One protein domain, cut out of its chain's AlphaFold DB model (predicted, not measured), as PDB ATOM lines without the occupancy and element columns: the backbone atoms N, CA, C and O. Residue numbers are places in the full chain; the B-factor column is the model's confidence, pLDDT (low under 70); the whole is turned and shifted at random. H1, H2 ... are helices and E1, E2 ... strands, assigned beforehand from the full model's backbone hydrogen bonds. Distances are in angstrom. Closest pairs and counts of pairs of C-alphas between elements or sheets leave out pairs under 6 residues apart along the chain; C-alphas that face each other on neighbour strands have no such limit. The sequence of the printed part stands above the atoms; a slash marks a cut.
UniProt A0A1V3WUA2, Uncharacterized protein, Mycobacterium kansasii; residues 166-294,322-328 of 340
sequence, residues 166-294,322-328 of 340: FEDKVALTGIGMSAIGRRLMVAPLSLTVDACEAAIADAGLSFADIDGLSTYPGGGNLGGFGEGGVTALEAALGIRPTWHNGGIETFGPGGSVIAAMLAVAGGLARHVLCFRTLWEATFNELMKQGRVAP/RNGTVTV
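AT A GLANCE: This is residues 166 to 294 and 322 to 328 of the 340 residues of an uncharacterized protein of Mycobacterium kansasii (UniProt A0A1V3WUA2). A twisted sheet of five strands lies between helices on both faces, three layers in all: H2 and H3 cover one face and H4 the other. H5 and the stretch after it extend the domain at one end of its long axis, and the small H1 is at the other end. The printed part has 136 residues, with five named helices and five named strands that follow each other along the chain as H1 E1 H2 E2 H3 E3 H4 E4 H5 E5. The mixed sheet runs E1 E5 E4 E2 E3, and the class is mixed, helices and strands. It is compact, with a radius of gyration of the C-alphas of 14.6 A, yet elongated, spanning 48 by 29 by 24 A.

HOW THE PARTS SIT: Start at H1, residues 166 to 169, which touches H4, residues 252 to 265, with residues 261 to 265 alone; the closest C-alphas are those of Lys 169 and Ala 265, 5.5 A apart. Next comes edge strand E1, residues 171 to 176, antiparallel to E5, residues 325 to 328, with N 176 and O 325 at 2.8 A. H2, residues 188 to 202, is over E1 and E5 at a height over the sheet of 6.9 A; the C-alphas of Gly 176 and Ala 199 are its closest to E1, at 3.8 A. E2, residues 212 to 215, is parallel to edge strand E3, residues 243 to 246, with N 215 and O 245 at 2.9 A. Between them in the chain is H3, residues 229 to 237, over E2 on the same face as H2; E2, H3, E3 is a strand-helix-strand unit, two parallel neighbours joined through a helix, with a right-handed crossover. H2 touches H3 with residues 189 to 193 alone, Leu 189 and Leu 233 having the closest C-alphas, 7.2 A apart. H4 is on the opposite face; its closest C-alpha pair with E2 is Thr 215 and Ser 256, 5.3 A. E4, residues 271 to 275, is parallel to E2, with N 214 and O 273 at 2.9 A, and antiparallel to E5, with N 274 and O 326 at 2.8 A. E1, H2, E2 and E3, H4, E4 are split units, with other strands between their two strands in the sheet, and both crossovers are right-handed. H5, residues 280 to 288, is not on the sheet and touches no helix. Every O i to N i+4 pair is within hydrogen-bond range in H2, H3 and H5, and 8 of 10 are in H4; H1 is too short for such a pair.

IN THESE COORDINATES: Find C-alpha 166 at (-51.238, 1.290, 28.156), where H1 begins. E1 then spans 15.2 A, H2 21.6 A, H4 20.6 A and E4 13.0 A. E5 ends at C-alpha 328, (-53.629, 1.966, 40.171).

THE WHOLE: Look for the farthest C-alphas, those of Asp 168 and Gly 290, 49.4 A apart. Residues 295 to 321 are not printed, and C-alphas 294 and 322 are 23.1 A apart across the cut. The links E1 to H2 and E2 to H3 are long. Confidence is low, under 70, at residues 322 to 324.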
ATOM      1  N   PHE A 166     -50.281   1.711  27.123       90.69
ATOM      2  CA  PHE A 166     -51.238   1.290  28.156       90.69
ATOM      3  C   PHE A 166     -51.233   2.280  29.328       90.69
ATOM      4  O   PHE A 166     -52.247   2.448  30.001       90.69
ATOM      5  N   GLU A 167     -50.113   2.977  29.508       93.00
ATOM      6  CA  GLU A 167     -49.889   4.055  30.462       93.00
ATOM      7  C   GLU A 167     -50.877   5.215  30.271       93.00
ATOM      8  O   GLU A 167     -51.292   5.821  31.251       93.00
ATOM      9  N   ASP A 168     -51.343   5.462  29.041       92.62
ATOM     10  CA  ASP A 168     -52.337   6.505  28.744       92.62
ATOM     11  C   ASP A 168     -53.748   6.146  29.255       92.62
ATOM     12  O   ASP A 168     -54.655   6.981  29.263       92.62
ATOM     13  N   LYS A 169     -53.972   4.884  29.649       93.81
ATOM     14  CA  LYS A 169     -55.278   4.349  30.069       93.81
ATOM     15  C   LYS A 169     -55.379   4.110  31.571       93.81
ATOM     16  O   LYS A 169     -56.370   3.536  32.019       93.81
ATOM     17  N   VAL A 170     -54.371   4.502  32.337       97.06
ATOM     18  CA  VAL A 170     -54.268   4.202  33.767       97.06
ATOM     19  C   VAL A 170     -53.715   5.399  34.528       97.06
ATOM     20  O   VAL A 170     -53.056   6.262  33.957       97.06
ATOM     21  N   ALA A 171     -53.967   5.443  35.830       96.69
ATOM     22  CA  ALA A 171     -53.401   6.443  36.724       96.69
ATOM     23  C   ALA A 171     -52.947   5.800  38.036       96.69
ATOM     24  O   ALA A 171     -53.566   4.847  38.507       96.69
ATOM     25  N   LEU A 172     -51.888   6.347  38.636       96.50
ATOM     26  CA  LEU A 172     -51.589   6.133  40.051       96.50
ATOM     27  C   LEU A 172     -52.382   7.170  40.842       96.50
ATOM     28  O   LEU A 172     -52.167   8.365  40.644       96.50
ATOM     29  N   THR A 173     -53.312   6.734  41.686       96.62
ATOM     30  CA  THR A 173     -54.241   7.651  42.365       96.62
ATOM     31  C   THR A 173     -54.010   7.794  43.852       96.62
ATOM     32  O   THR A 173     -54.486   8.768  44.414       96.62
ATOM     33  N   GLY A 174     -53.275   6.876  44.479       96.75
ATOM     34  CA  GLY A 174     -52.936   6.991  45.893       96.75
ATOM     35  C   GLY A 174     -51.642   6.280  46.240       96.75
ATOM     36  O   GLY A 174     -51.262   5.305  45.582       96.75
ATOM     37  N   ILE A 175     -50.964   6.778  47.268       97.06
ATOM     38  CA  ILE A 175     -49.734   6.215  47.820       97.06
ATOM     39  C   ILE A 175     -49.843   6.069  49.339       97.06
ATOM     40  O   ILE A 175     -50.424   6.899  50.028       97.06
ATOM     41  N   GLY A 176     -49.254   5.008  49.881       95.38
ATOM     42  CA  GLY A 176     -49.318   4.702  51.305       95.38
ATOM     43  C   GLY A 176     -48.047   4.043  51.806       95.38
ATOM     44  O   GLY A 176     -47.309   3.401  51.056       95.38
ATOM     45  N   MET A 177     -47.758   4.241  53.086       94.12
ATOM     46  CA  MET A 177     -46.544   3.756  53.725       94.12
ATOM     47  C   MET A 177     -46.824   3.496  55.200       94.12
ATOM     48  O   MET A 177     -47.467   4.305  55.860       94.12
ATOM     49  N   SER A 178     -46.305   2.389  55.716       93.38
ATOM     50  CA  SER A 178     -46.368   2.060  57.139       93.38
ATOM     51  C   SER A 178     -45.179   2.624  57.912       93.38
ATOM     52  O   SER A 178     -44.317   3.323  57.368       93.38
ATOM     53  N   ALA A 179     -45.108   2.324  59.210       88.12
ATOM     54  CA  ALA A 179     -43.950   2.675  60.018       88.12
ATOM     55  C   ALA A 179     -42.656   2.076  59.428       88.12
ATOM     56  O   ALA A 179     -42.567   0.881  59.143       88.12
ATOM     57  N   ILE A 180     -41.619   2.908  59.289       86.06
ATOM     58  CA  ILE A 180     -40.301   2.485  58.802       86.06
ATOM     59  C   ILE A 180     -39.312   2.459  59.960       86.06
ATOM     60  O   ILE A 180     -39.063   3.469  60.614       86.06
ATOM     61  N   GLY A 181     -38.661   1.316  60.155       83.06
ATOM     62  CA  GLY A 181     -37.573   1.196  61.111       83.06
ATOM     63  C   GLY A 181     -36.837  -0.131  61.008       83.06
ATOM     64  O   GLY A 181     -37.257  -1.066  60.326       83.06
ATOM     65  N   ARG A 182     -35.698  -0.215  61.696       81.38
ATOM     66  CA  ARG A 182     -34.958  -1.472  61.847       81.38
ATOM     67  C   ARG A 182     -35.489  -2.213  63.062       81.38
ATOM     68  O   ARG A 182     -35.557  -1.616  64.128       81.38
ATOM     69  N   ARG A 183     -35.762  -3.515  62.911       81.94
ATOM     70  CA  ARG A 183     -36.197  -4.396  64.010       81.94
ATOM     71  C   ARG A 183     -37.388  -3.803  64.763       81.94
ATOM     72  O   ARG A 183     -37.363  -3.690  65.981       81.94
ATOM     73  N   LEU A 184     -38.420  -3.408  64.019       83.19
ATOM     74  CA  LEU A 184     -39.654  -2.890  64.610       83.19
ATOM     75  C   LEU A 184     -40.320  -3.915  65.536       83.19
ATOM     76  O   LEU A 184     -41.074  -3.534  66.419       83.19
ATOM     77  N   MET A 185     -40.035  -5.209  65.337       85.31
ATOM     78  CA  MET A 185     -40.658  -6.319  66.068       85.31
ATOM     79  C   MET A 185     -42.195  -6.321  65.967       85.31
ATOM     80  O   MET A 185     -42.870  -6.896  66.814       85.31
ATOM     81  N   VAL A 186     -42.729  -5.708  64.907       86.50
ATOM     82  CA  VAL A 186     -44.151  -5.700  64.546       86.50
ATOM     83  C   VAL A 186     -44.422  -6.823  63.547       86.50
ATOM     84  O   VAL A 186     -43.547  -7.173  62.746       86.50
ATOM     85  N   ALA A 187     -45.628  -7.394  63.603       87.69
ATOM     86  CA  ALA A 187     -46.072  -8.392  62.641       87.69
ATOM     87  C   ALA A 187     -46.041  -7.807  61.214       87.69
ATOM     88  O   ALA A 187     -46.558  -6.710  60.994       87.69
ATOM     89  N   PRO A 188     -45.452  -8.515  60.235       89.06
ATOM     90  CA  PRO A 188     -45.246  -7.958  58.900       89.06
ATOM     91  C   PRO A 188     -46.566  -7.635  58.190       89.06
ATOM     92  O   PRO A 188     -46.666  -6.579  57.580       89.06
ATOM     93  N   LEU A 189     -47.592  -8.475  58.354       91.12
ATOM     94  CA  LEU A 189     -48.910  -8.248  57.759       91.12
ATOM     95  C   LEU A 189     -49.602  -6.989  58.297       91.12
ATOM     96  O   LEU A 189     -50.274  -6.304  57.537       91.12
ATOM     97  N   SER A 190     -49.394  -6.628  59.568       92.12
ATOM     98  CA  SER A 190     -49.923  -5.370  60.118       92.12
ATOM     99  C   SER A 190     -49.300  -4.156  59.427       92.12
ATOM    100  O   SER A 190     -50.014  -3.247  59.027       92.12
ATOM    101  N   LEU A 191     -47.984  -4.181  59.187       92.06
ATOM    102  CA  LEU A 191     -47.309  -3.119  58.433       92.06
ATOM    103  C   LEU A 191     -47.798  -3.044  56.980       92.06
ATOM    104  O   LEU A 191     -47.792  -1.965  56.392       92.06
ATOM    105  N   THR A 192     -48.196  -4.166  56.381       93.50
ATOM    106  CA  THR A 192     -48.816  -4.161  55.051       93.50
ATOM    107  C   THR A 192     -50.179  -3.488  55.087       93.50
ATOM    108  O   THR A 192     -50.451  -2.632  54.247       93.50
ATOM    109  N   VAL A 193     -51.017  -3.863  56.057       94.75
ATOM    110  CA  VAL A 193     -52.368  -3.317  56.237       94.75
ATOM    111  C   VAL A 193     -52.312  -1.803  56.430       94.75
ATOM    112  O   VAL A 193     -52.956  -1.098  55.659       94.75
ATOM    113  N   ASP A 194     -51.453  -1.300  57.322       94.94
ATOM    114  CA  ASP A 194     -51.282   0.144  57.556       94.94
ATOM    115  C   ASP A 194     -50.941   0.902  56.256       94.94
ATOM    116  O   ASP A 194     -51.484   1.969  55.960       94.94
ATOM    117  N   ALA A 195     -50.034   0.346  55.443       95.44
ATOM    118  CA  ALA A 195     -49.642   0.956  54.175       95.44
ATOM    119  C   ALA A 195     -50.777   0.913  53.136       95.44
ATOM    120  O   ALA A 195     -50.920   1.842  52.340       95.44
ATOM    121  N   CYS A 196     -51.572  -0.157  53.134       95.94
ATOM    122  CA  CYS A 196     -52.725  -0.328  52.253       95.94
ATOM    123  C   CYS A 196     -53.860   0.632  52.599       95.94
ATOM    124  O   CYS A 196     -54.386   1.289  51.704       95.94
ATOM    125  N   GLU A 197     -54.186   0.767  53.882       96.25
ATOM    126  CA  GLU A 197     -55.170   1.729  54.379       96.25
ATOM    127  C   GLU A 197     -54.809   3.155  53.971       96.25
ATOM    128  O   GLU A 197     -55.639   3.868  53.404       96.25
ATOM    129  N   ALA A 198     -53.546   3.547  54.168       96.94
ATOM    130  CA  ALA A 198     -53.061   4.862  53.766       96.94
ATOM    131  C   ALA A 198     -53.184   5.097  52.248       96.94
ATOM    132  O   ALA A 198     -53.646   6.156  51.835       96.94
ATOM    133  N   ALA A 199     -52.824   4.110  51.415       97.81
ATOM    134  CA  ALA A 199     -52.878   4.243  49.954       97.81
ATOM    135  C   ALA A 199     -54.309   4.317  49.402       97.81
ATOM    136  O   ALA A 199     -54.564   5.013  48.417       97.81
ATOM    137  N   ILE A 200     -55.244   3.589  50.017       97.12
ATOM    138  CA  ILE A 200     -56.665   3.611  49.649       97.12
ATOM    139  C   ILE A 200     -57.286   4.955  50.044       97.12
ATOM    140  O   ILE A 200     -57.984   5.566  49.233       97.12
ATOM    141  N   ALA A 201     -56.982   5.440  51.251       97.06
ATOM    142  CA  ALA A 201     -57.456   6.732  51.732       97.06
ATOM    143  C   ALA A 201     -56.922   7.897  50.881       97.06
ATOM    144  O   ALA A 201     -57.696   8.778  50.511       97.06
ATOM    145  N   ASP A 202     -55.636   7.875  50.516       97.81
ATOM    146  CA  ASP A 202     -55.011   8.880  49.642       97.81
ATOM    147  C   ASP A 202     -55.651   8.905  48.242       97.81
ATOM    148  O   ASP A 202     -55.872   9.970  47.670       97.81
ATOM    149  N   ALA A 203     -56.061   7.738  47.731       97.00
ATOM    150  CA  ALA A 203     -56.807   7.625  46.477       97.00
ATOM    151  C   ALA A 203     -58.267   8.106  46.560       97.00
ATOM    152  O   ALA A 203     -58.944   8.158  45.530       97.00
ATOM    153  N   GLY A 204     -58.778   8.415  47.758       97.38
ATOM    154  CA  GLY A 204     -60.189   8.733  47.979       97.38
ATOM    155  C   GLY A 204     -61.128   7.549  47.719       97.38
ATOM    156  O   GLY A 204     -62.278   7.758  47.337       97.38
ATOM    157  N   LEU A 205     -60.634   6.317  47.881       96.81
ATOM    158  CA  LEU A 205     -61.388   5.081  47.668       96.81
ATOM    159  C   LEU A 205     -61.767   4.419  48.997       96.81
ATOM    160  O   LEU A 205     -61.284   4.779  50.070       96.81
ATOM    161  N   SER A 206     -62.621   3.406  48.912       95.94
ATOM    162  CA  SER A 206     -62.920   2.467  49.987       95.94
ATOM    163  C   SER A 206     -62.396   1.067  49.654       95.94
ATOM    164  O   SER A 206     -62.111   0.749  48.500       95.94
ATOM    165  N   PHE A 207     -62.332   0.177  50.649       94.75
ATOM    166  CA  PHE A 207     -62.001  -1.235  50.411       94.75
ATOM    167  C   PHE A 207     -62.955  -1.928  49.428       94.75
ATOM    168  O   PHE A 207     -62.542  -2.853  48.738       94.75
ATOM    169  N   ALA A 208     -64.212  -1.478  49.341       95.00
ATOM    170  CA  ALA A 208     -65.200  -2.035  48.420       95.00
ATOM    171  C   ALA A 208     -64.912  -1.689  46.949       95.00
ATOM    172  O   ALA A 208     -65.406  -2.382  46.060       95.00
ATOM    173  N   ASP A 209     -64.119  -0.645  46.693       96.31
ATOM    174  CA  ASP A 209     -63.726  -0.254  45.340       96.31
ATOM    175  C   ASP A 209     -62.568  -1.106  44.807       96.31
ATOM    176  O   ASP A 209     -62.377  -1.182  43.595       96.31
ATOM    177  N   ILE A 210     -61.799  -1.750  45.692       97.62
ATOM    178  CA  ILE A 210     -60.618  -2.534  45.324       97.62
ATOM    179  C   ILE A 210     -61.044  -3.893  44.768       97.62
ATOM    180  O   ILE A 210     -61.436  -4.798  45.505       97.62
ATOM    181  N   ASP A 211     -60.915  -4.048  43.452       96.75
ATOM    182  CA  ASP A 211     -61.240  -5.272  42.715       96.75
ATOM    183  C   ASP A 211     -59.994  -5.993  42.168       96.75
ATOM    184  O   ASP A 211     -60.110  -7.070  41.578       96.75
ATOM    185  N   GLY A 212     -58.793  -5.465  42.425       97.75
ATOM    186  CA  GLY A 212     -57.537  -6.129  42.099       97.75
ATOM    187  C   GLY A 212     -56.444  -5.987  43.156       97.75
ATOM    188  O   GLY A 212     -56.329  -4.965  43.829       97.75
ATOM    189  N   LEU A 213     -55.584  -7.003  43.259       97.00
ATOM    190  CA  LEU A 213     -54.412  -7.005  44.141       97.00
ATOM    191  C   LEU A 213     -53.139  -7.358  43.374       97.00
ATOM    192  O   LEU A 213     -53.102  -8.348  42.646       97.00
ATOM    193  N   SER A 214     -52.055  -6.608  43.575       95.75
ATOM    194  CA  SER A 214     -50.747  -7.003  43.057       95.75
ATOM    195  C   SER A 214     -49.621  -6.852  44.065       95.75
ATOM    196  O   SER A 214     -49.524  -5.861  44.782       95.75
ATOM    197  N   THR A 215     -48.720  -7.828  44.102       93.38
ATOM    198  CA  THR A 215     -47.551  -7.771  44.974       93.38
ATOM    199  C   THR A 215     -46.338  -8.429  44.341       93.38
ATOM    200  O   THR A 215     -46.435  -9.355  43.544       93.38
ATOM    201  N   TYR A 216     -45.166  -7.961  44.734       90.12
ATOM    202  CA  TYR A 216     -43.908  -8.663  44.547       90.12
ATOM    203  C   TYR A 216     -43.426  -9.009  45.958       90.12
ATOM    204  O   TYR A 216     -43.461  -8.122  46.807       90.12
ATOM    205  N   PRO A 217     -42.947 -10.226  46.264       88.25
ATOM    206  CA  PRO A 217     -42.575 -11.295  45.352       88.25
ATOM    207  C   PRO A 217     -43.671 -12.370  45.233       88.25
ATOM    208  O   PRO A 217     -43.418 -13.440  44.691       88.25
ATOM    209  N   GLY A 218     -44.888 -12.084  45.710       87.19
ATOM    210  CA  GLY A 218     -45.991 -13.042  45.758       87.19
ATOM    211  C   GLY A 218     -46.084 -13.780  47.092       87.19
ATOM    212  O   GLY A 218     -45.472 -13.390  48.087       87.19
ATOM    213  N   GLY A 219     -46.913 -14.824  47.115       83.62
ATOM    214  CA  GLY A 219     -47.028 -15.733  48.256       83.62
ATOM    215  C   GLY A 219     -45.888 -16.753  48.306       83.62
ATOM    216  O   GLY A 219     -45.155 -16.935  47.336       83.62
ATOM    217  N   GLY A 220     -45.753 -17.437  49.442       79.12
ATOM    218  CA  GLY A 220     -44.738 -18.472  49.664       79.12
ATOM    219  C   GLY A 220     -43.757 -18.136  50.788       79.12
ATOM    220  O   GLY A 220     -43.808 -17.066  51.396       79.12
ATOM    221  N   ASN A 221     -42.853 -19.074  51.083       73.06
ATOM    222  CA  ASN A 221     -41.857 -18.922  52.144       73.06
ATOM    223  C   ASN A 221     -40.651 -18.099  51.662       73.06
ATOM    224  O   ASN A 221     -39.566 -18.625  51.434       73.06
ATOM    225  N   LEU A 222     -40.866 -16.794  51.493       75.62
ATOM    226  CA  LEU A 222     -39.873 -15.839  50.984       75.62
ATOM    227  C   LEU A 222     -39.142 -15.106  52.125       75.62
ATOM    228  O   LEU A 222     -38.465 -14.100  51.908       75.62
ATOM    229  N   GLY A 223     -39.272 -15.608  53.356       82.00
ATOM    230  CA  GLY A 223     -38.591 -15.095  54.543       82.00
ATOM    231  C   GLY A 223     -38.885 -13.616  54.793       82.00
ATOM    232  O   GLY A 223     -40.034 -13.185  54.804       82.00
ATOM    233  N   GLY A 224     -37.834 -12.815  54.964       80.94
ATOM    234  CA  GLY A 224     -37.937 -11.373  55.221       80.94
ATOM    235  C   GLY A 224     -38.532 -10.526  54.086       80.94
ATOM    236  O   GLY A 224     -38.736  -9.324  54.273       80.94
ATOM    237  N   PHE A 225     -38.799 -11.131  52.925       82.00
ATOM    238  CA  PHE A 225     -39.232 -10.454  51.703       82.00
ATOM    239  C   PHE A 225     -40.737 -10.561  51.422       82.00
ATOM    240  O   PHE A 225     -41.176 -10.087  50.377       82.00
ATOM    241  N   GLY A 226     -41.515 -11.170  52.322       81.81
ATOM    242  CA  GLY A 226     -42.970 -11.256  52.215       81.81
ATOM    243  C   GLY A 226     -43.626 -11.833  53.472       81.81
ATOM    244  O   GLY A 226     -42.958 -12.328  54.377       81.81
ATOM    245  N   GLU A 227     -44.947 -11.744  53.520       76.38
ATOM    246  CA  GLU A 227     -45.814 -12.055  54.662       76.38
ATOM    247  C   GLU A 227     -46.940 -13.041  54.311       76.38
ATOM    248  O   GLU A 227     -47.851 -13.250  55.105       76.38
ATOM    249  N   GLY A 228     -46.886 -13.637  53.116       81.25
ATOM    250  CA  GLY A 228     -47.914 -14.547  52.598       81.25
ATOM    251  C   GLY A 228     -48.550 -14.096  51.280       81.25
ATOM    252  O   GLY A 228     -49.314 -14.852  50.685       81.25
ATOM    253  N   GLY A 229     -48.185 -12.914  50.775       89.62
ATOM    254  CA  GLY A 229     -48.600 -12.428  49.461       89.62
ATOM    255  C   GLY A 229     -50.074 -12.031  49.401       89.62
ATOM    256  O   GLY A 229     -50.657 -11.606  50.397       89.62
ATOM    257  N   VAL A 230     -50.675 -12.157  48.216       92.38
ATOM    258  CA  VAL A 230     -52.031 -11.651  47.952       92.38
ATOM    259  C   VAL A 230     -53.078 -12.265  48.879       92.38
ATOM    260  O   VAL A 230     -53.846 -11.527  49.484       92.38
ATOM    261  N   THR A 231     -53.075 -13.588  49.041       91.06
ATOM    262  CA  THR A 231     -54.091 -14.301  49.832       91.06
ATOM    263  C   THR A 231     -54.069 -13.903  51.309       91.06
ATOM    264  O   THR A 231     -55.116 -13.841  51.949       91.06
ATOM    265  N   ALA A 232     -52.889 -13.595  51.861       91.31
ATOM    266  CA  ALA A 232     -52.773 -13.130  53.242       91.31
ATOM    267  C   ALA A 232     -53.414 -11.747  53.428       91.31
ATOM    268  O   ALA A 232     -54.146 -11.536  54.394       91.31
ATOM    269  N   LEU A 233     -53.174 -10.823  52.491       92.50
ATOM    270  CA  LEU A 233     -53.769  -9.489  52.537       92.50
ATOM    271  C   LEU A 233     -55.277  -9.522  52.256       92.50
ATOM    272  O   LEU A 233     -56.039  -8.839  52.935       92.50
ATOM    273  N   GLU A 234     -55.710 -10.339  51.293       93.81
ATOM    274  CA  GLU A 234     -57.122 -10.567  50.977       93.81
ATOM    275  C   GLU A 234     -57.901 -11.000  52.225       93.81
ATOM    276  O   GLU A 234     -58.895 -10.371  52.590       93.81
ATOM    277  N   ALA A 235     -57.399 -12.019  52.929       92.00
ATOM    278  CA  ALA A 235     -58.009 -12.516  54.156       92.00
ATOM    279  C   ALA A 235     -57.996 -11.475  55.289       92.00
ATOM    280  O   ALA A 235     -58.963 -11.390  56.044       92.00
ATOM    281  N   ALA A 236     -56.927 -10.681  55.406       93.06
ATOM    282  CA  ALA A 236     -56.802  -9.659  56.445       93.06
ATOM    283  C   ALA A 236     -57.755  -8.474  56.242       93.06
ATOM    284  O   ALA A 236     -58.331  -7.985  57.211       93.06
ATOM    285  N   LEU A 237     -57.925  -8.017  54.997       92.81
ATOM    286  CA  LEU A 237     -58.761  -6.860  54.663       92.81
ATOM    287  C   LEU A 237     -60.214  -7.231  54.337       92.81
ATOM    288  O   LEU A 237     -61.065  -6.350  54.245       92.81
ATOM    289  N   GLY A 238     -60.515  -8.516  54.128       92.69
ATOM    290  CA  GLY A 238     -61.855  -8.974  53.750       92.69
ATOM    291  C   GLY A 238     -62.302  -8.514  52.356       92.69
ATOM    292  O   GLY A 238     -63.501  -8.458  52.077       92.69
ATOM    293  N   ILE A 239     -61.350  -8.176  51.485       91.94
ATOM    294  CA  ILE A 239     -61.588  -7.786  50.089       91.94
ATOM    295  C   ILE A 239     -61.765  -9.020  49.204       91.94
ATOM    296  O   ILE A 239     -61.301 -10.104  49.538       91.94
ATOM    297  N   ARG A 240     -62.468  -8.872  48.077       91.94
ATOM    298  CA  ARG A 240     -62.787  -9.977  47.155       91.94
ATOM    299  C   ARG A 240     -62.387  -9.600  45.729       91.94
ATOM    300  O   ARG A 240     -63.259  -9.254  44.930       91.94
ATOM    301  N   PRO A 241     -61.080  -9.590  45.421       94.69
ATOM    302  CA  PRO A 241     -60.600  -9.139  44.127       94.69
ATOM    303  C   PRO A 241     -61.030 -10.103  43.014       94.69
ATOM    304  O   PRO A 241     -60.997 -11.322  43.175       94.69
ATOM    305  N   THR A 242     -61.385  -9.565  41.851       94.88
ATOM    306  CA  THR A 242     -61.622 -10.355  40.632       94.88
ATOM    307  C   THR A 242     -60.322 -10.693  39.911       94.88
ATOM    308  O   THR A 242     -60.299 -11.584  39.062       94.88
ATOM    309  N   TRP A 243     -59.236  -9.994  40.244       97.19
ATOM    310  CA  TRP A 243     -57.917 -10.192  39.659       97.19
ATOM    311  C   TRP A 243     -56.815 -10.113  40.716       97.19
ATOM    312  O   TRP A 243     -56.817  -9.239  41.581       97.19
ATOM    313  N   HIS A 244     -55.821 -10.991  40.622       95.38
ATOM    314  CA  HIS A 244     -54.630 -10.900  41.453       95.38
ATOM    315  C   HIS A 244     -53.354 -11.255  40.696       95.38
ATOM    316  O   HIS A 244     -53.367 -12.073  39.779       95.38
ATOM    317  N   ASN A 245     -52.233 -10.681  41.131       94.06
ATOM    318  CA  ASN A 245     -50.906 -11.020  40.629       94.06
ATOM    319  C   ASN A 245     -49.855 -10.998  41.740       94.06
ATOM    320  O   ASN A 245     -49.723 -10.008  42.461       94.06
ATOM    321  N   GLY A 246     -49.024 -12.034  41.801       90.88
ATOM    322  CA  GLY A 246     -47.760 -11.945  42.513       90.88
ATOM    323  C   GLY A 246     -46.775 -13.028  42.114       90.88
ATOM    324  O   GLY A 246     -47.159 -14.176  41.917       90.88
ATOM    325  N   GLY A 247     -45.502 -12.656  41.995       85.44
ATOM    326  CA  GLY A 247     -44.457 -13.594  41.598       85.44
ATOM    327  C   GLY A 247     -43.066 -12.972  41.514       85.44
ATOM    328  O   GLY A 247     -42.914 -11.773  41.256       85.44
ATOM    329  N   ILE A 248     -42.054 -13.817  41.713       84.00
ATOM    330  CA  ILE A 248     -40.629 -13.455  41.674       84.00
ATOM    331  C   ILE A 248     -40.106 -13.157  40.264       84.00
ATOM    332  O   ILE A 248     -39.127 -12.433  40.136       84.00
ATOM    333  N   GLU A 249     -40.797 -13.646  39.233       82.19
ATOM    334  CA  GLU A 249     -40.434 -13.482  37.815       82.19
ATOM    335  C   GLU A 249     -40.721 -12.077  37.264       82.19
ATOM    336  O   GLU A 249     -40.407 -11.756  36.120       82.19
ATOM    337  N   THR A 250     -41.364 -11.224  38.059       81.31
ATOM    338  CA  THR A 250     -41.646  -9.843  37.660       81.31
ATOM    339  C   THR A 250     -40.416  -8.953  37.886       81.31
ATOM    340  O   THR A 250     -39.512  -9.314  38.639       81.31
ATOM    341  N   PHE A 251     -40.357  -7.777  37.242       82.31
ATOM    342  CA  PHE A 251     -39.248  -6.808  37.346       82.31
ATOM    343  C   PHE A 251     -39.154  -6.143  38.735       82.31
ATOM    344  O   PHE A 251     -39.331  -4.931  38.896       82.31
ATOM    345  N   GLY A 252     -38.915  -6.945  39.770       85.56
ATOM    346  CA  GLY A 252     -38.935  -6.516  41.157       85.56
ATOM    347  C   GLY A 252     -40.275  -5.878  41.556       85.56
ATOM    348  O   GLY A 252     -41.320  -6.179  40.977       85.56
ATOM    349  N   PRO A 253     -40.258  -4.927  42.506       84.56
ATOM    350  CA  PRO A 253     -41.453  -4.176  42.891       84.56
ATOM    351  C   PRO A 253     -42.095  -3.380  41.743       84.56
ATOM    352  O   PRO A 253     -43.287  -3.112  41.789       84.56
ATOM    353  N   GLY A 254     -41.336  -3.003  40.706       89.94
ATOM    354  CA  GLY A 254     -41.900  -2.320  39.535       89.94
ATOM    355  C   GLY A 254     -42.812  -3.230  38.709       89.94
ATOM    356  O   GLY A 254     -43.784  -2.772  38.113       89.94
ATOM    357  N   GLY A 255     -42.544  -4.536  38.725       91.62
ATOM    358  CA  GLY A 255     -43.330  -5.526  38.006       91.62
ATOM    359  C   GLY A 255     -44.771  -5.673  38.505       91.62
ATOM    360  O   GLY A 255     -45.666  -5.862  37.684       91.62
ATOM    361  N   SER A 256     -45.029  -5.521  39.812       93.19
ATOM    362  CA  SER A 256     -46.402  -5.543  40.348       93.19
ATOM    363  C   SER A 256     -47.219  -4.340  39.870       93.19
ATOM    364  O   SER A 256     -48.378  -4.494  39.491       93.19
ATOM    365  N   VAL A 257     -46.595  -3.161  39.793       95.00
ATOM    366  CA  VAL A 257     -47.230  -1.946  39.264       95.00
ATOM    367  C   VAL A 257     -47.524  -2.089  37.771       95.00
ATOM    368  O   VAL A 257     -48.639  -1.811  37.344       95.00
ATOM    369  N   ILE A 258     -46.574  -2.590  36.973       94.62
ATOM    370  CA  ILE A 258     -46.790  -2.814  35.531       94.62
ATOM    371  C   ILE A 258     -47.921  -3.825  35.298       94.62
ATOM    372  O   ILE A 258     -48.796  -3.589  34.467       94.62
ATOM    373  N   ALA A 259     -47.952  -4.928  36.052       95.19
ATOM    374  CA  ALA A 259     -49.025  -5.916  35.954       95.19
ATOM    375  C   ALA A 259     -50.396  -5.306  36.284       95.19
ATOM    376  O   ALA A 259     -51.364  -5.550  35.565       95.19
ATOM    377  N   ALA A 260     -50.471  -4.470  37.322       96.31
ATOM    378  CA  ALA A 260     -51.679  -3.734  37.673       96.31
ATOM    379  C   ALA A 260     -52.123  -2.770  36.565       96.31
ATOM    380  O   ALA A 260     -53.296  -2.744  36.203       96.31
ATOM    381  N   MET A 261     -51.188  -2.022  35.973       96.31
ATOM    382  CA  MET A 261     -51.475  -1.134  34.844       96.31
ATOM    383  C   MET A 261     -52.035  -1.913  33.648       96.31
ATOM    384  O   MET A 261     -53.024  -1.495  33.050       96.31
ATOM    385  N   LEU A 262     -51.462  -3.072  33.318       95.75
ATOM    386  CA  LEU A 262     -51.972  -3.933  32.248       95.75
ATOM    387  C   LEU A 262     -53.354  -4.512  32.579       95.75
ATOM    388  O   LEU A 262     -54.212  -4.557  31.699       95.75
ATOM    389  N   ALA A 263     -53.598  -4.902  33.833       97.12
ATOM    390  CA  ALA A 263     -54.903  -5.389  34.278       97.12
ATOM    391  C   ALA A 263     -55.987  -4.313  34.140       97.12
ATOM    392  O   ALA A 263     -57.066  -4.591  33.616       97.12
ATOM    393  N   VAL A 264     -55.682  -3.074  34.527       97.56
ATOM    394  CA  VAL A 264     -56.594  -1.935  34.373       97.56
ATOM    395  C   VAL A 264     -56.800  -1.585  32.898       97.56
ATOM    396  O   VAL A 264     -57.936  -1.494  32.432       97.56
ATOM    397  N   ALA A 265     -55.719  -1.441  32.125       96.19
ATOM    398  CA  ALA A 265     -55.788  -1.099  30.704       96.19
ATOM    399  C   ALA A 265     -56.498  -2.177  29.863       96.19
ATOM    400  O   ALA A 265     -57.129  -1.853  28.852       96.19
ATOM    401  N   GLY A 266     -56.391  -3.444  30.277       94.94
ATOM    402  CA  GLY A 266     -57.060  -4.599  29.681       94.94
ATOM    403  C   GLY A 266     -58.486  -4.841  30.188       94.94
ATOM    404  O   GLY A 266     -59.178  -5.691  29.633       94.94
ATOM    405  N   GLY A 267     -58.944  -4.104  31.207       95.56
ATOM    406  CA  GLY A 267     -60.293  -4.230  31.766       95.56
ATOM    407  C   GLY A 267     -60.514  -5.444  32.677       95.56
ATOM    408  O   GLY A 267     -61.661  -5.826  32.891       95.56
ATOM    409  N   LEU A 268     -59.444  -6.046  33.206       97.12
ATOM    410  CA  LEU A 268     -59.501  -7.149  34.177       97.12
ATOM    411  C   LEU A 268     -59.820  -6.670  35.604       97.12
ATOM    412  O   LEU A 268     -60.330  -7.444  36.410       97.12
ATOM    413  N   ALA A 269     -59.511  -5.408  35.904       97.06
ATOM    414  CA  ALA A 269     -59.794  -4.739  37.172       97.06
ATOM    415  C   ALA A 269     -60.010  -3.237  36.931       97.06
ATOM    416  O   ALA A 269     -59.549  -2.690  35.926       97.06
ATOM    417  N   ARG A 270     -60.697  -2.552  37.846       96.75
ATOM    418  CA  ARG A 270     -60.851  -1.092  37.829       96.75
ATOM    419  C   ARG A 270     -59.887  -0.397  38.785       96.75
ATOM    420  O   ARG A 270     -59.373   0.663  38.425       96.75
ATOM    421  N   HIS A 271     -59.663  -0.976  39.961       97.81
ATOM    422  CA  HIS A 271     -58.819  -0.451  41.027       97.81
ATOM    423  C   HIS A 271     -57.937  -1.571  41.578       97.81
ATOM    424  O   HIS A 271     -58.399  -2.492  42.252       97.81
ATOM    425  N   VAL A 272     -56.641  -1.470  41.303       98.12
ATOM    426  CA  VAL A 272     -55.655  -2.451  41.743       98.12
ATOM    427  C   VAL A 272     -54.795  -1.862  42.849       98.12
ATOM    428  O   VAL A 272     -54.119  -0.850  42.650       98.12
ATOM    429  N   LEU A 273     -54.769  -2.529  43.999       97.56
ATOM    430  CA  LEU A 273     -53.882  -2.190  45.104       97.56
ATOM    431  C   LEU A 273     -52.550  -2.933  44.958       97.56
ATOM    432  O   LEU A 273     -52.499  -4.165  44.981       97.56
ATOM    433  N   CYS A 274     -51.468  -2.175  44.811       96.12
ATOM    434  CA  CYS A 274     -50.111  -2.682  44.648       96.12
ATOM    435  C   CYS A 274     -49.320  -2.515  45.942       96.12
ATOM    436  O   CYS A 274     -49.027  -1.384  46.321       96.12
ATOM    437  N   PHE A 275     -48.913  -3.604  46.589       93.81
ATOM    438  CA  PHE A 275     -48.233  -3.550  47.886       93.81
ATOM    439  C   PHE A 275     -46.926  -4.346  47.907       93.81
ATOM    440  O   PHE A 275     -46.740  -5.317  47.164       93.81
ATOM    441  N   ARG A 276     -46.012  -3.937  48.791       91.06
ATOM    442  CA  ARG A 276     -44.747  -4.629  49.055       91.06
ATOM    443  C   ARG A 276     -44.414  -4.593  50.537       91.06
ATOM    444  O   ARG A 276     -44.371  -3.525  51.145       91.06
ATOM    445  N   THR A 277     -44.011  -5.747  51.046       88.00
ATOM    446  CA  THR A 277     -43.666  -5.918  52.456       88.00
ATOM    447  C   THR A 277     -42.198  -6.270  52.591       88.00
ATOM    448  O   THR A 277     -41.716  -7.247  52.016       88.00
ATOM    449  N   LEU A 278     -41.459  -5.455  53.341       85.94
ATOM    450  CA  LEU A 278     -40.081  -5.744  53.729       85.94
ATOM    451  C   LEU A 278     -39.986  -5.713  55.245       85.94
ATOM    452  O   LEU A 278     -40.272  -4.699  55.884       85.94
ATOM    453  N   TRP A 279     -39.533  -6.827  55.810       88.50
ATOM    454  CA  TRP A 279     -39.324  -6.976  57.247       88.50
ATOM    455  C   TRP A 279     -38.020  -7.716  57.574       88.50
ATOM    456  O   TRP A 279     -37.816  -8.164  58.702       88.50
ATOM    457  N   GLU A 280     -37.094  -7.786  56.612       87.50
ATOM    458  CA  GLU A 280     -35.810  -8.498  56.685       87.50
ATOM    459  C   GLU A 280     -35.012  -8.234  57.962       87.50
ATOM    460  O   GLU A 280     -34.429  -9.151  58.530       87.50
ATOM    461  N   ALA A 281     -34.970  -6.990  58.447       85.50
ATOM    462  CA  ALA A 281     -34.230  -6.666  59.665       85.50
ATOM    463  C   ALA A 281     -34.810  -7.371  60.903       85.50
ATOM    464  O   ALA A 281     -34.050  -7.836  61.751       85.50
ATOM    465  N   THR A 282     -36.140  -7.446  60.994       85.75
ATOM    466  CA  THR A 282     -36.859  -8.180  62.042       85.75
ATOM    467  C   THR A 282     -36.725  -9.684  61.817       85.75
ATOM    468  O   THR A 282     -36.385 -10.400  62.752       85.75
ATOM    469  N   PHE A 283     -36.895 -10.159  60.579       86.38
ATOM    470  CA  PHE A 283     -36.734 -11.570  60.220       86.38
ATOM    471  C   PHE A 283     -35.345 -12.105  60.593       86.38
ATOM    472  O   PHE A 283     -35.229 -13.105  61.293       86.38
ATOM    473  N   ASN A 284     -34.282 -11.390  60.219       86.00
ATOM    474  CA  ASN A 284     -32.900 -11.752  60.539       86.00
ATOM    475  C   ASN A 284     -32.619 -11.739  62.049       86.00
ATOM    476  O   ASN A 284     -31.799 -12.516  62.533       86.00
ATOM    477  N   GLU A 285     -33.266 -10.850  62.801       86.88
ATOM    478  CA  GLU A 285     -33.156 -10.824  64.260       86.88
ATOM    479  C   GLU A 285     -33.871 -12.027  64.890       86.88
ATOM    480  O   GLU A 285     -33.300 -12.714  65.733       86.88
ATOM    481  N   LEU A 286     -35.077 -12.351  64.423       86.88
ATOM    482  CA  LEU A 286     -35.816 -13.533  64.867       86.88
ATOM    483  C   LEU A 286     -35.090 -14.837  64.501       86.88
ATOM    484  O   LEU A 286     -35.072 -15.758  65.313       86.88
ATOM    485  N   MET A 287     -34.444 -14.899  63.331       87.06
ATOM    486  CA  MET A 287     -33.581 -16.011  62.913       87.06
ATOM    487  C   MET A 287     -32.434 -16.217  63.907       87.06
ATOM    488  O   MET A 287     -32.200 -17.330  64.369       87.06
ATOM    489  N   LYS A 288     -31.743 -15.137  64.301       86.25
ATOM    490  CA  LYS A 288     -30.665 -15.193  65.307       86.25
ATOM    491  C   LYS A 288     -31.152 -15.656  66.676       86.25
ATOM    492  O   LYS A 288     -30.390 -16.269  67.415       86.25
ATOM    493  N   GLN A 289     -32.401 -15.350  67.012       88.75
ATOM    494  CA  GLN A 289     -33.051 -15.782  68.248       88.75
ATOM    495  C   GLN A 289     -33.631 -17.205  68.155       88.75
ATOM    496  O   GLN A 289     -34.165 -17.693  69.146       88.75
ATOM    497  N   GLY A 290     -33.567 -17.862  66.990       86.31
ATOM    498  CA  GLY A 290     -34.157 -19.186  66.770       86.31
ATOM    499  C   GLY A 290     -35.690 -19.195  66.778       86.31
ATOM    500  O   GLY A 290     -36.295 -20.229  67.035       86.31
ATOM    501  N   ARG A 291     -36.329 -18.042  66.539       85.69
ATOM    502  CA  ARG A 291     -37.794 -17.871  66.601       85.69
ATOM    503  C   ARG A 291     -38.498 -18.049  65.258       85.69
ATOM    504  O   ARG A 291     -39.717 -18.175  65.232       85.69
ATOM    505  N   VAL A 292     -37.749 -18.016  64.159       83.62
ATOM    506  CA  VAL A 292     -38.236 -18.283  62.799       83.62
ATOM    507  C   VAL A 292     -37.231 -19.178  62.080       83.62
ATOM    508  O   VAL A 292     -36.050 -19.189  62.427       83.62
ATOM    509  N   ALA A 293     -37.717 -19.944  61.105       77.00
ATOM    510  CA  ALA A 293     -36.911 -20.836  60.281       77.00
ATOM    511  C   ALA A 293     -36.429 -20.124  59.003       77.00
ATOM    512  O   ALA A 293     -37.089 -19.181  58.551       77.00
ATOM    513  N   PRO A 294     -35.308 -20.565  58.401       71.12
ATOM    514  CA  PRO A 294     -34.855 -20.020  57.128       71.12
ATOM    515  C   PRO A 294     -35.896 -20.257  56.019       71.12
ATOM    516  O   PRO A 294     -36.625 -21.257  56.050       71.12
ATOM    517  N   ARG A 322     -37.928   1.598  50.012       47.12
ATOM    518  CA  ARG A 322     -38.928   1.867  51.063       47.12
ATOM    519  C   ARG A 322     -40.137   0.940  50.897       47.12
ATOM    520  O   ARG A 322     -40.460   0.586  49.766       47.12
ATOM    521  N   ASN A 323     -40.810   0.599  51.999       55.06
ATOM    522  CA  ASN A 323     -42.105  -0.095  51.991       55.06
ATOM    523  C   ASN A 323     -43.191   0.873  51.519       55.06
ATOM    524  O   ASN A 323     -43.709   1.637  52.322       55.06
ATOM    525  N   GLY A 324     -43.470   0.902  50.219       59.72
ATOM    526  CA  GLY A 324     -44.522   1.733  49.640       59.72
ATOM    527  C   GLY A 324     -45.621   0.871  49.032       59.72
ATOM    528  O   GLY A 324     -45.330  -0.145  48.399       59.72
ATOM    529  N   THR A 325     -46.862   1.307  49.207       80.44
ATOM    530  CA  THR A 325     -48.056   0.781  48.546       80.44
ATOM    531  C   THR A 325     -48.607   1.862  47.625       80.44
ATOM    532  O   THR A 325     -48.532   3.046  47.954       80.44
ATOM    533  N   VAL A 326     -49.139   1.477  46.466       81.56
ATOM    534  CA  VAL A 326     -49.768   2.402  45.514       81.56
ATOM    535  C   VAL A 326     -51.075   1.836  44.971       81.56
ATOM    536  O   VAL A 326     -51.220   0.622  44.827       81.56
ATOM    537  N   THR A 327     -52.005   2.715  44.624       80.69
ATOM    538  CA  THR A 327     -53.281   2.364  43.992       80.69
ATOM    539  C   THR A 327     -53.243   2.735  42.512       80.69
ATOM    540  O   THR A 327     -52.926   3.875  42.171       80.69
ATOM    541  N   VAL A 328     -53.567   1.782  41.632       84.69
ATOM    542  CA  VAL A 328     -53.629   1.966  40.171       84.69
ATOM    543  C   VAL A 328     -55.077   1.879  39.709       84.69
ATOM    544  O   VAL A 328     -55.757   0.903  40.023       84.69
TER     545      VAL A 328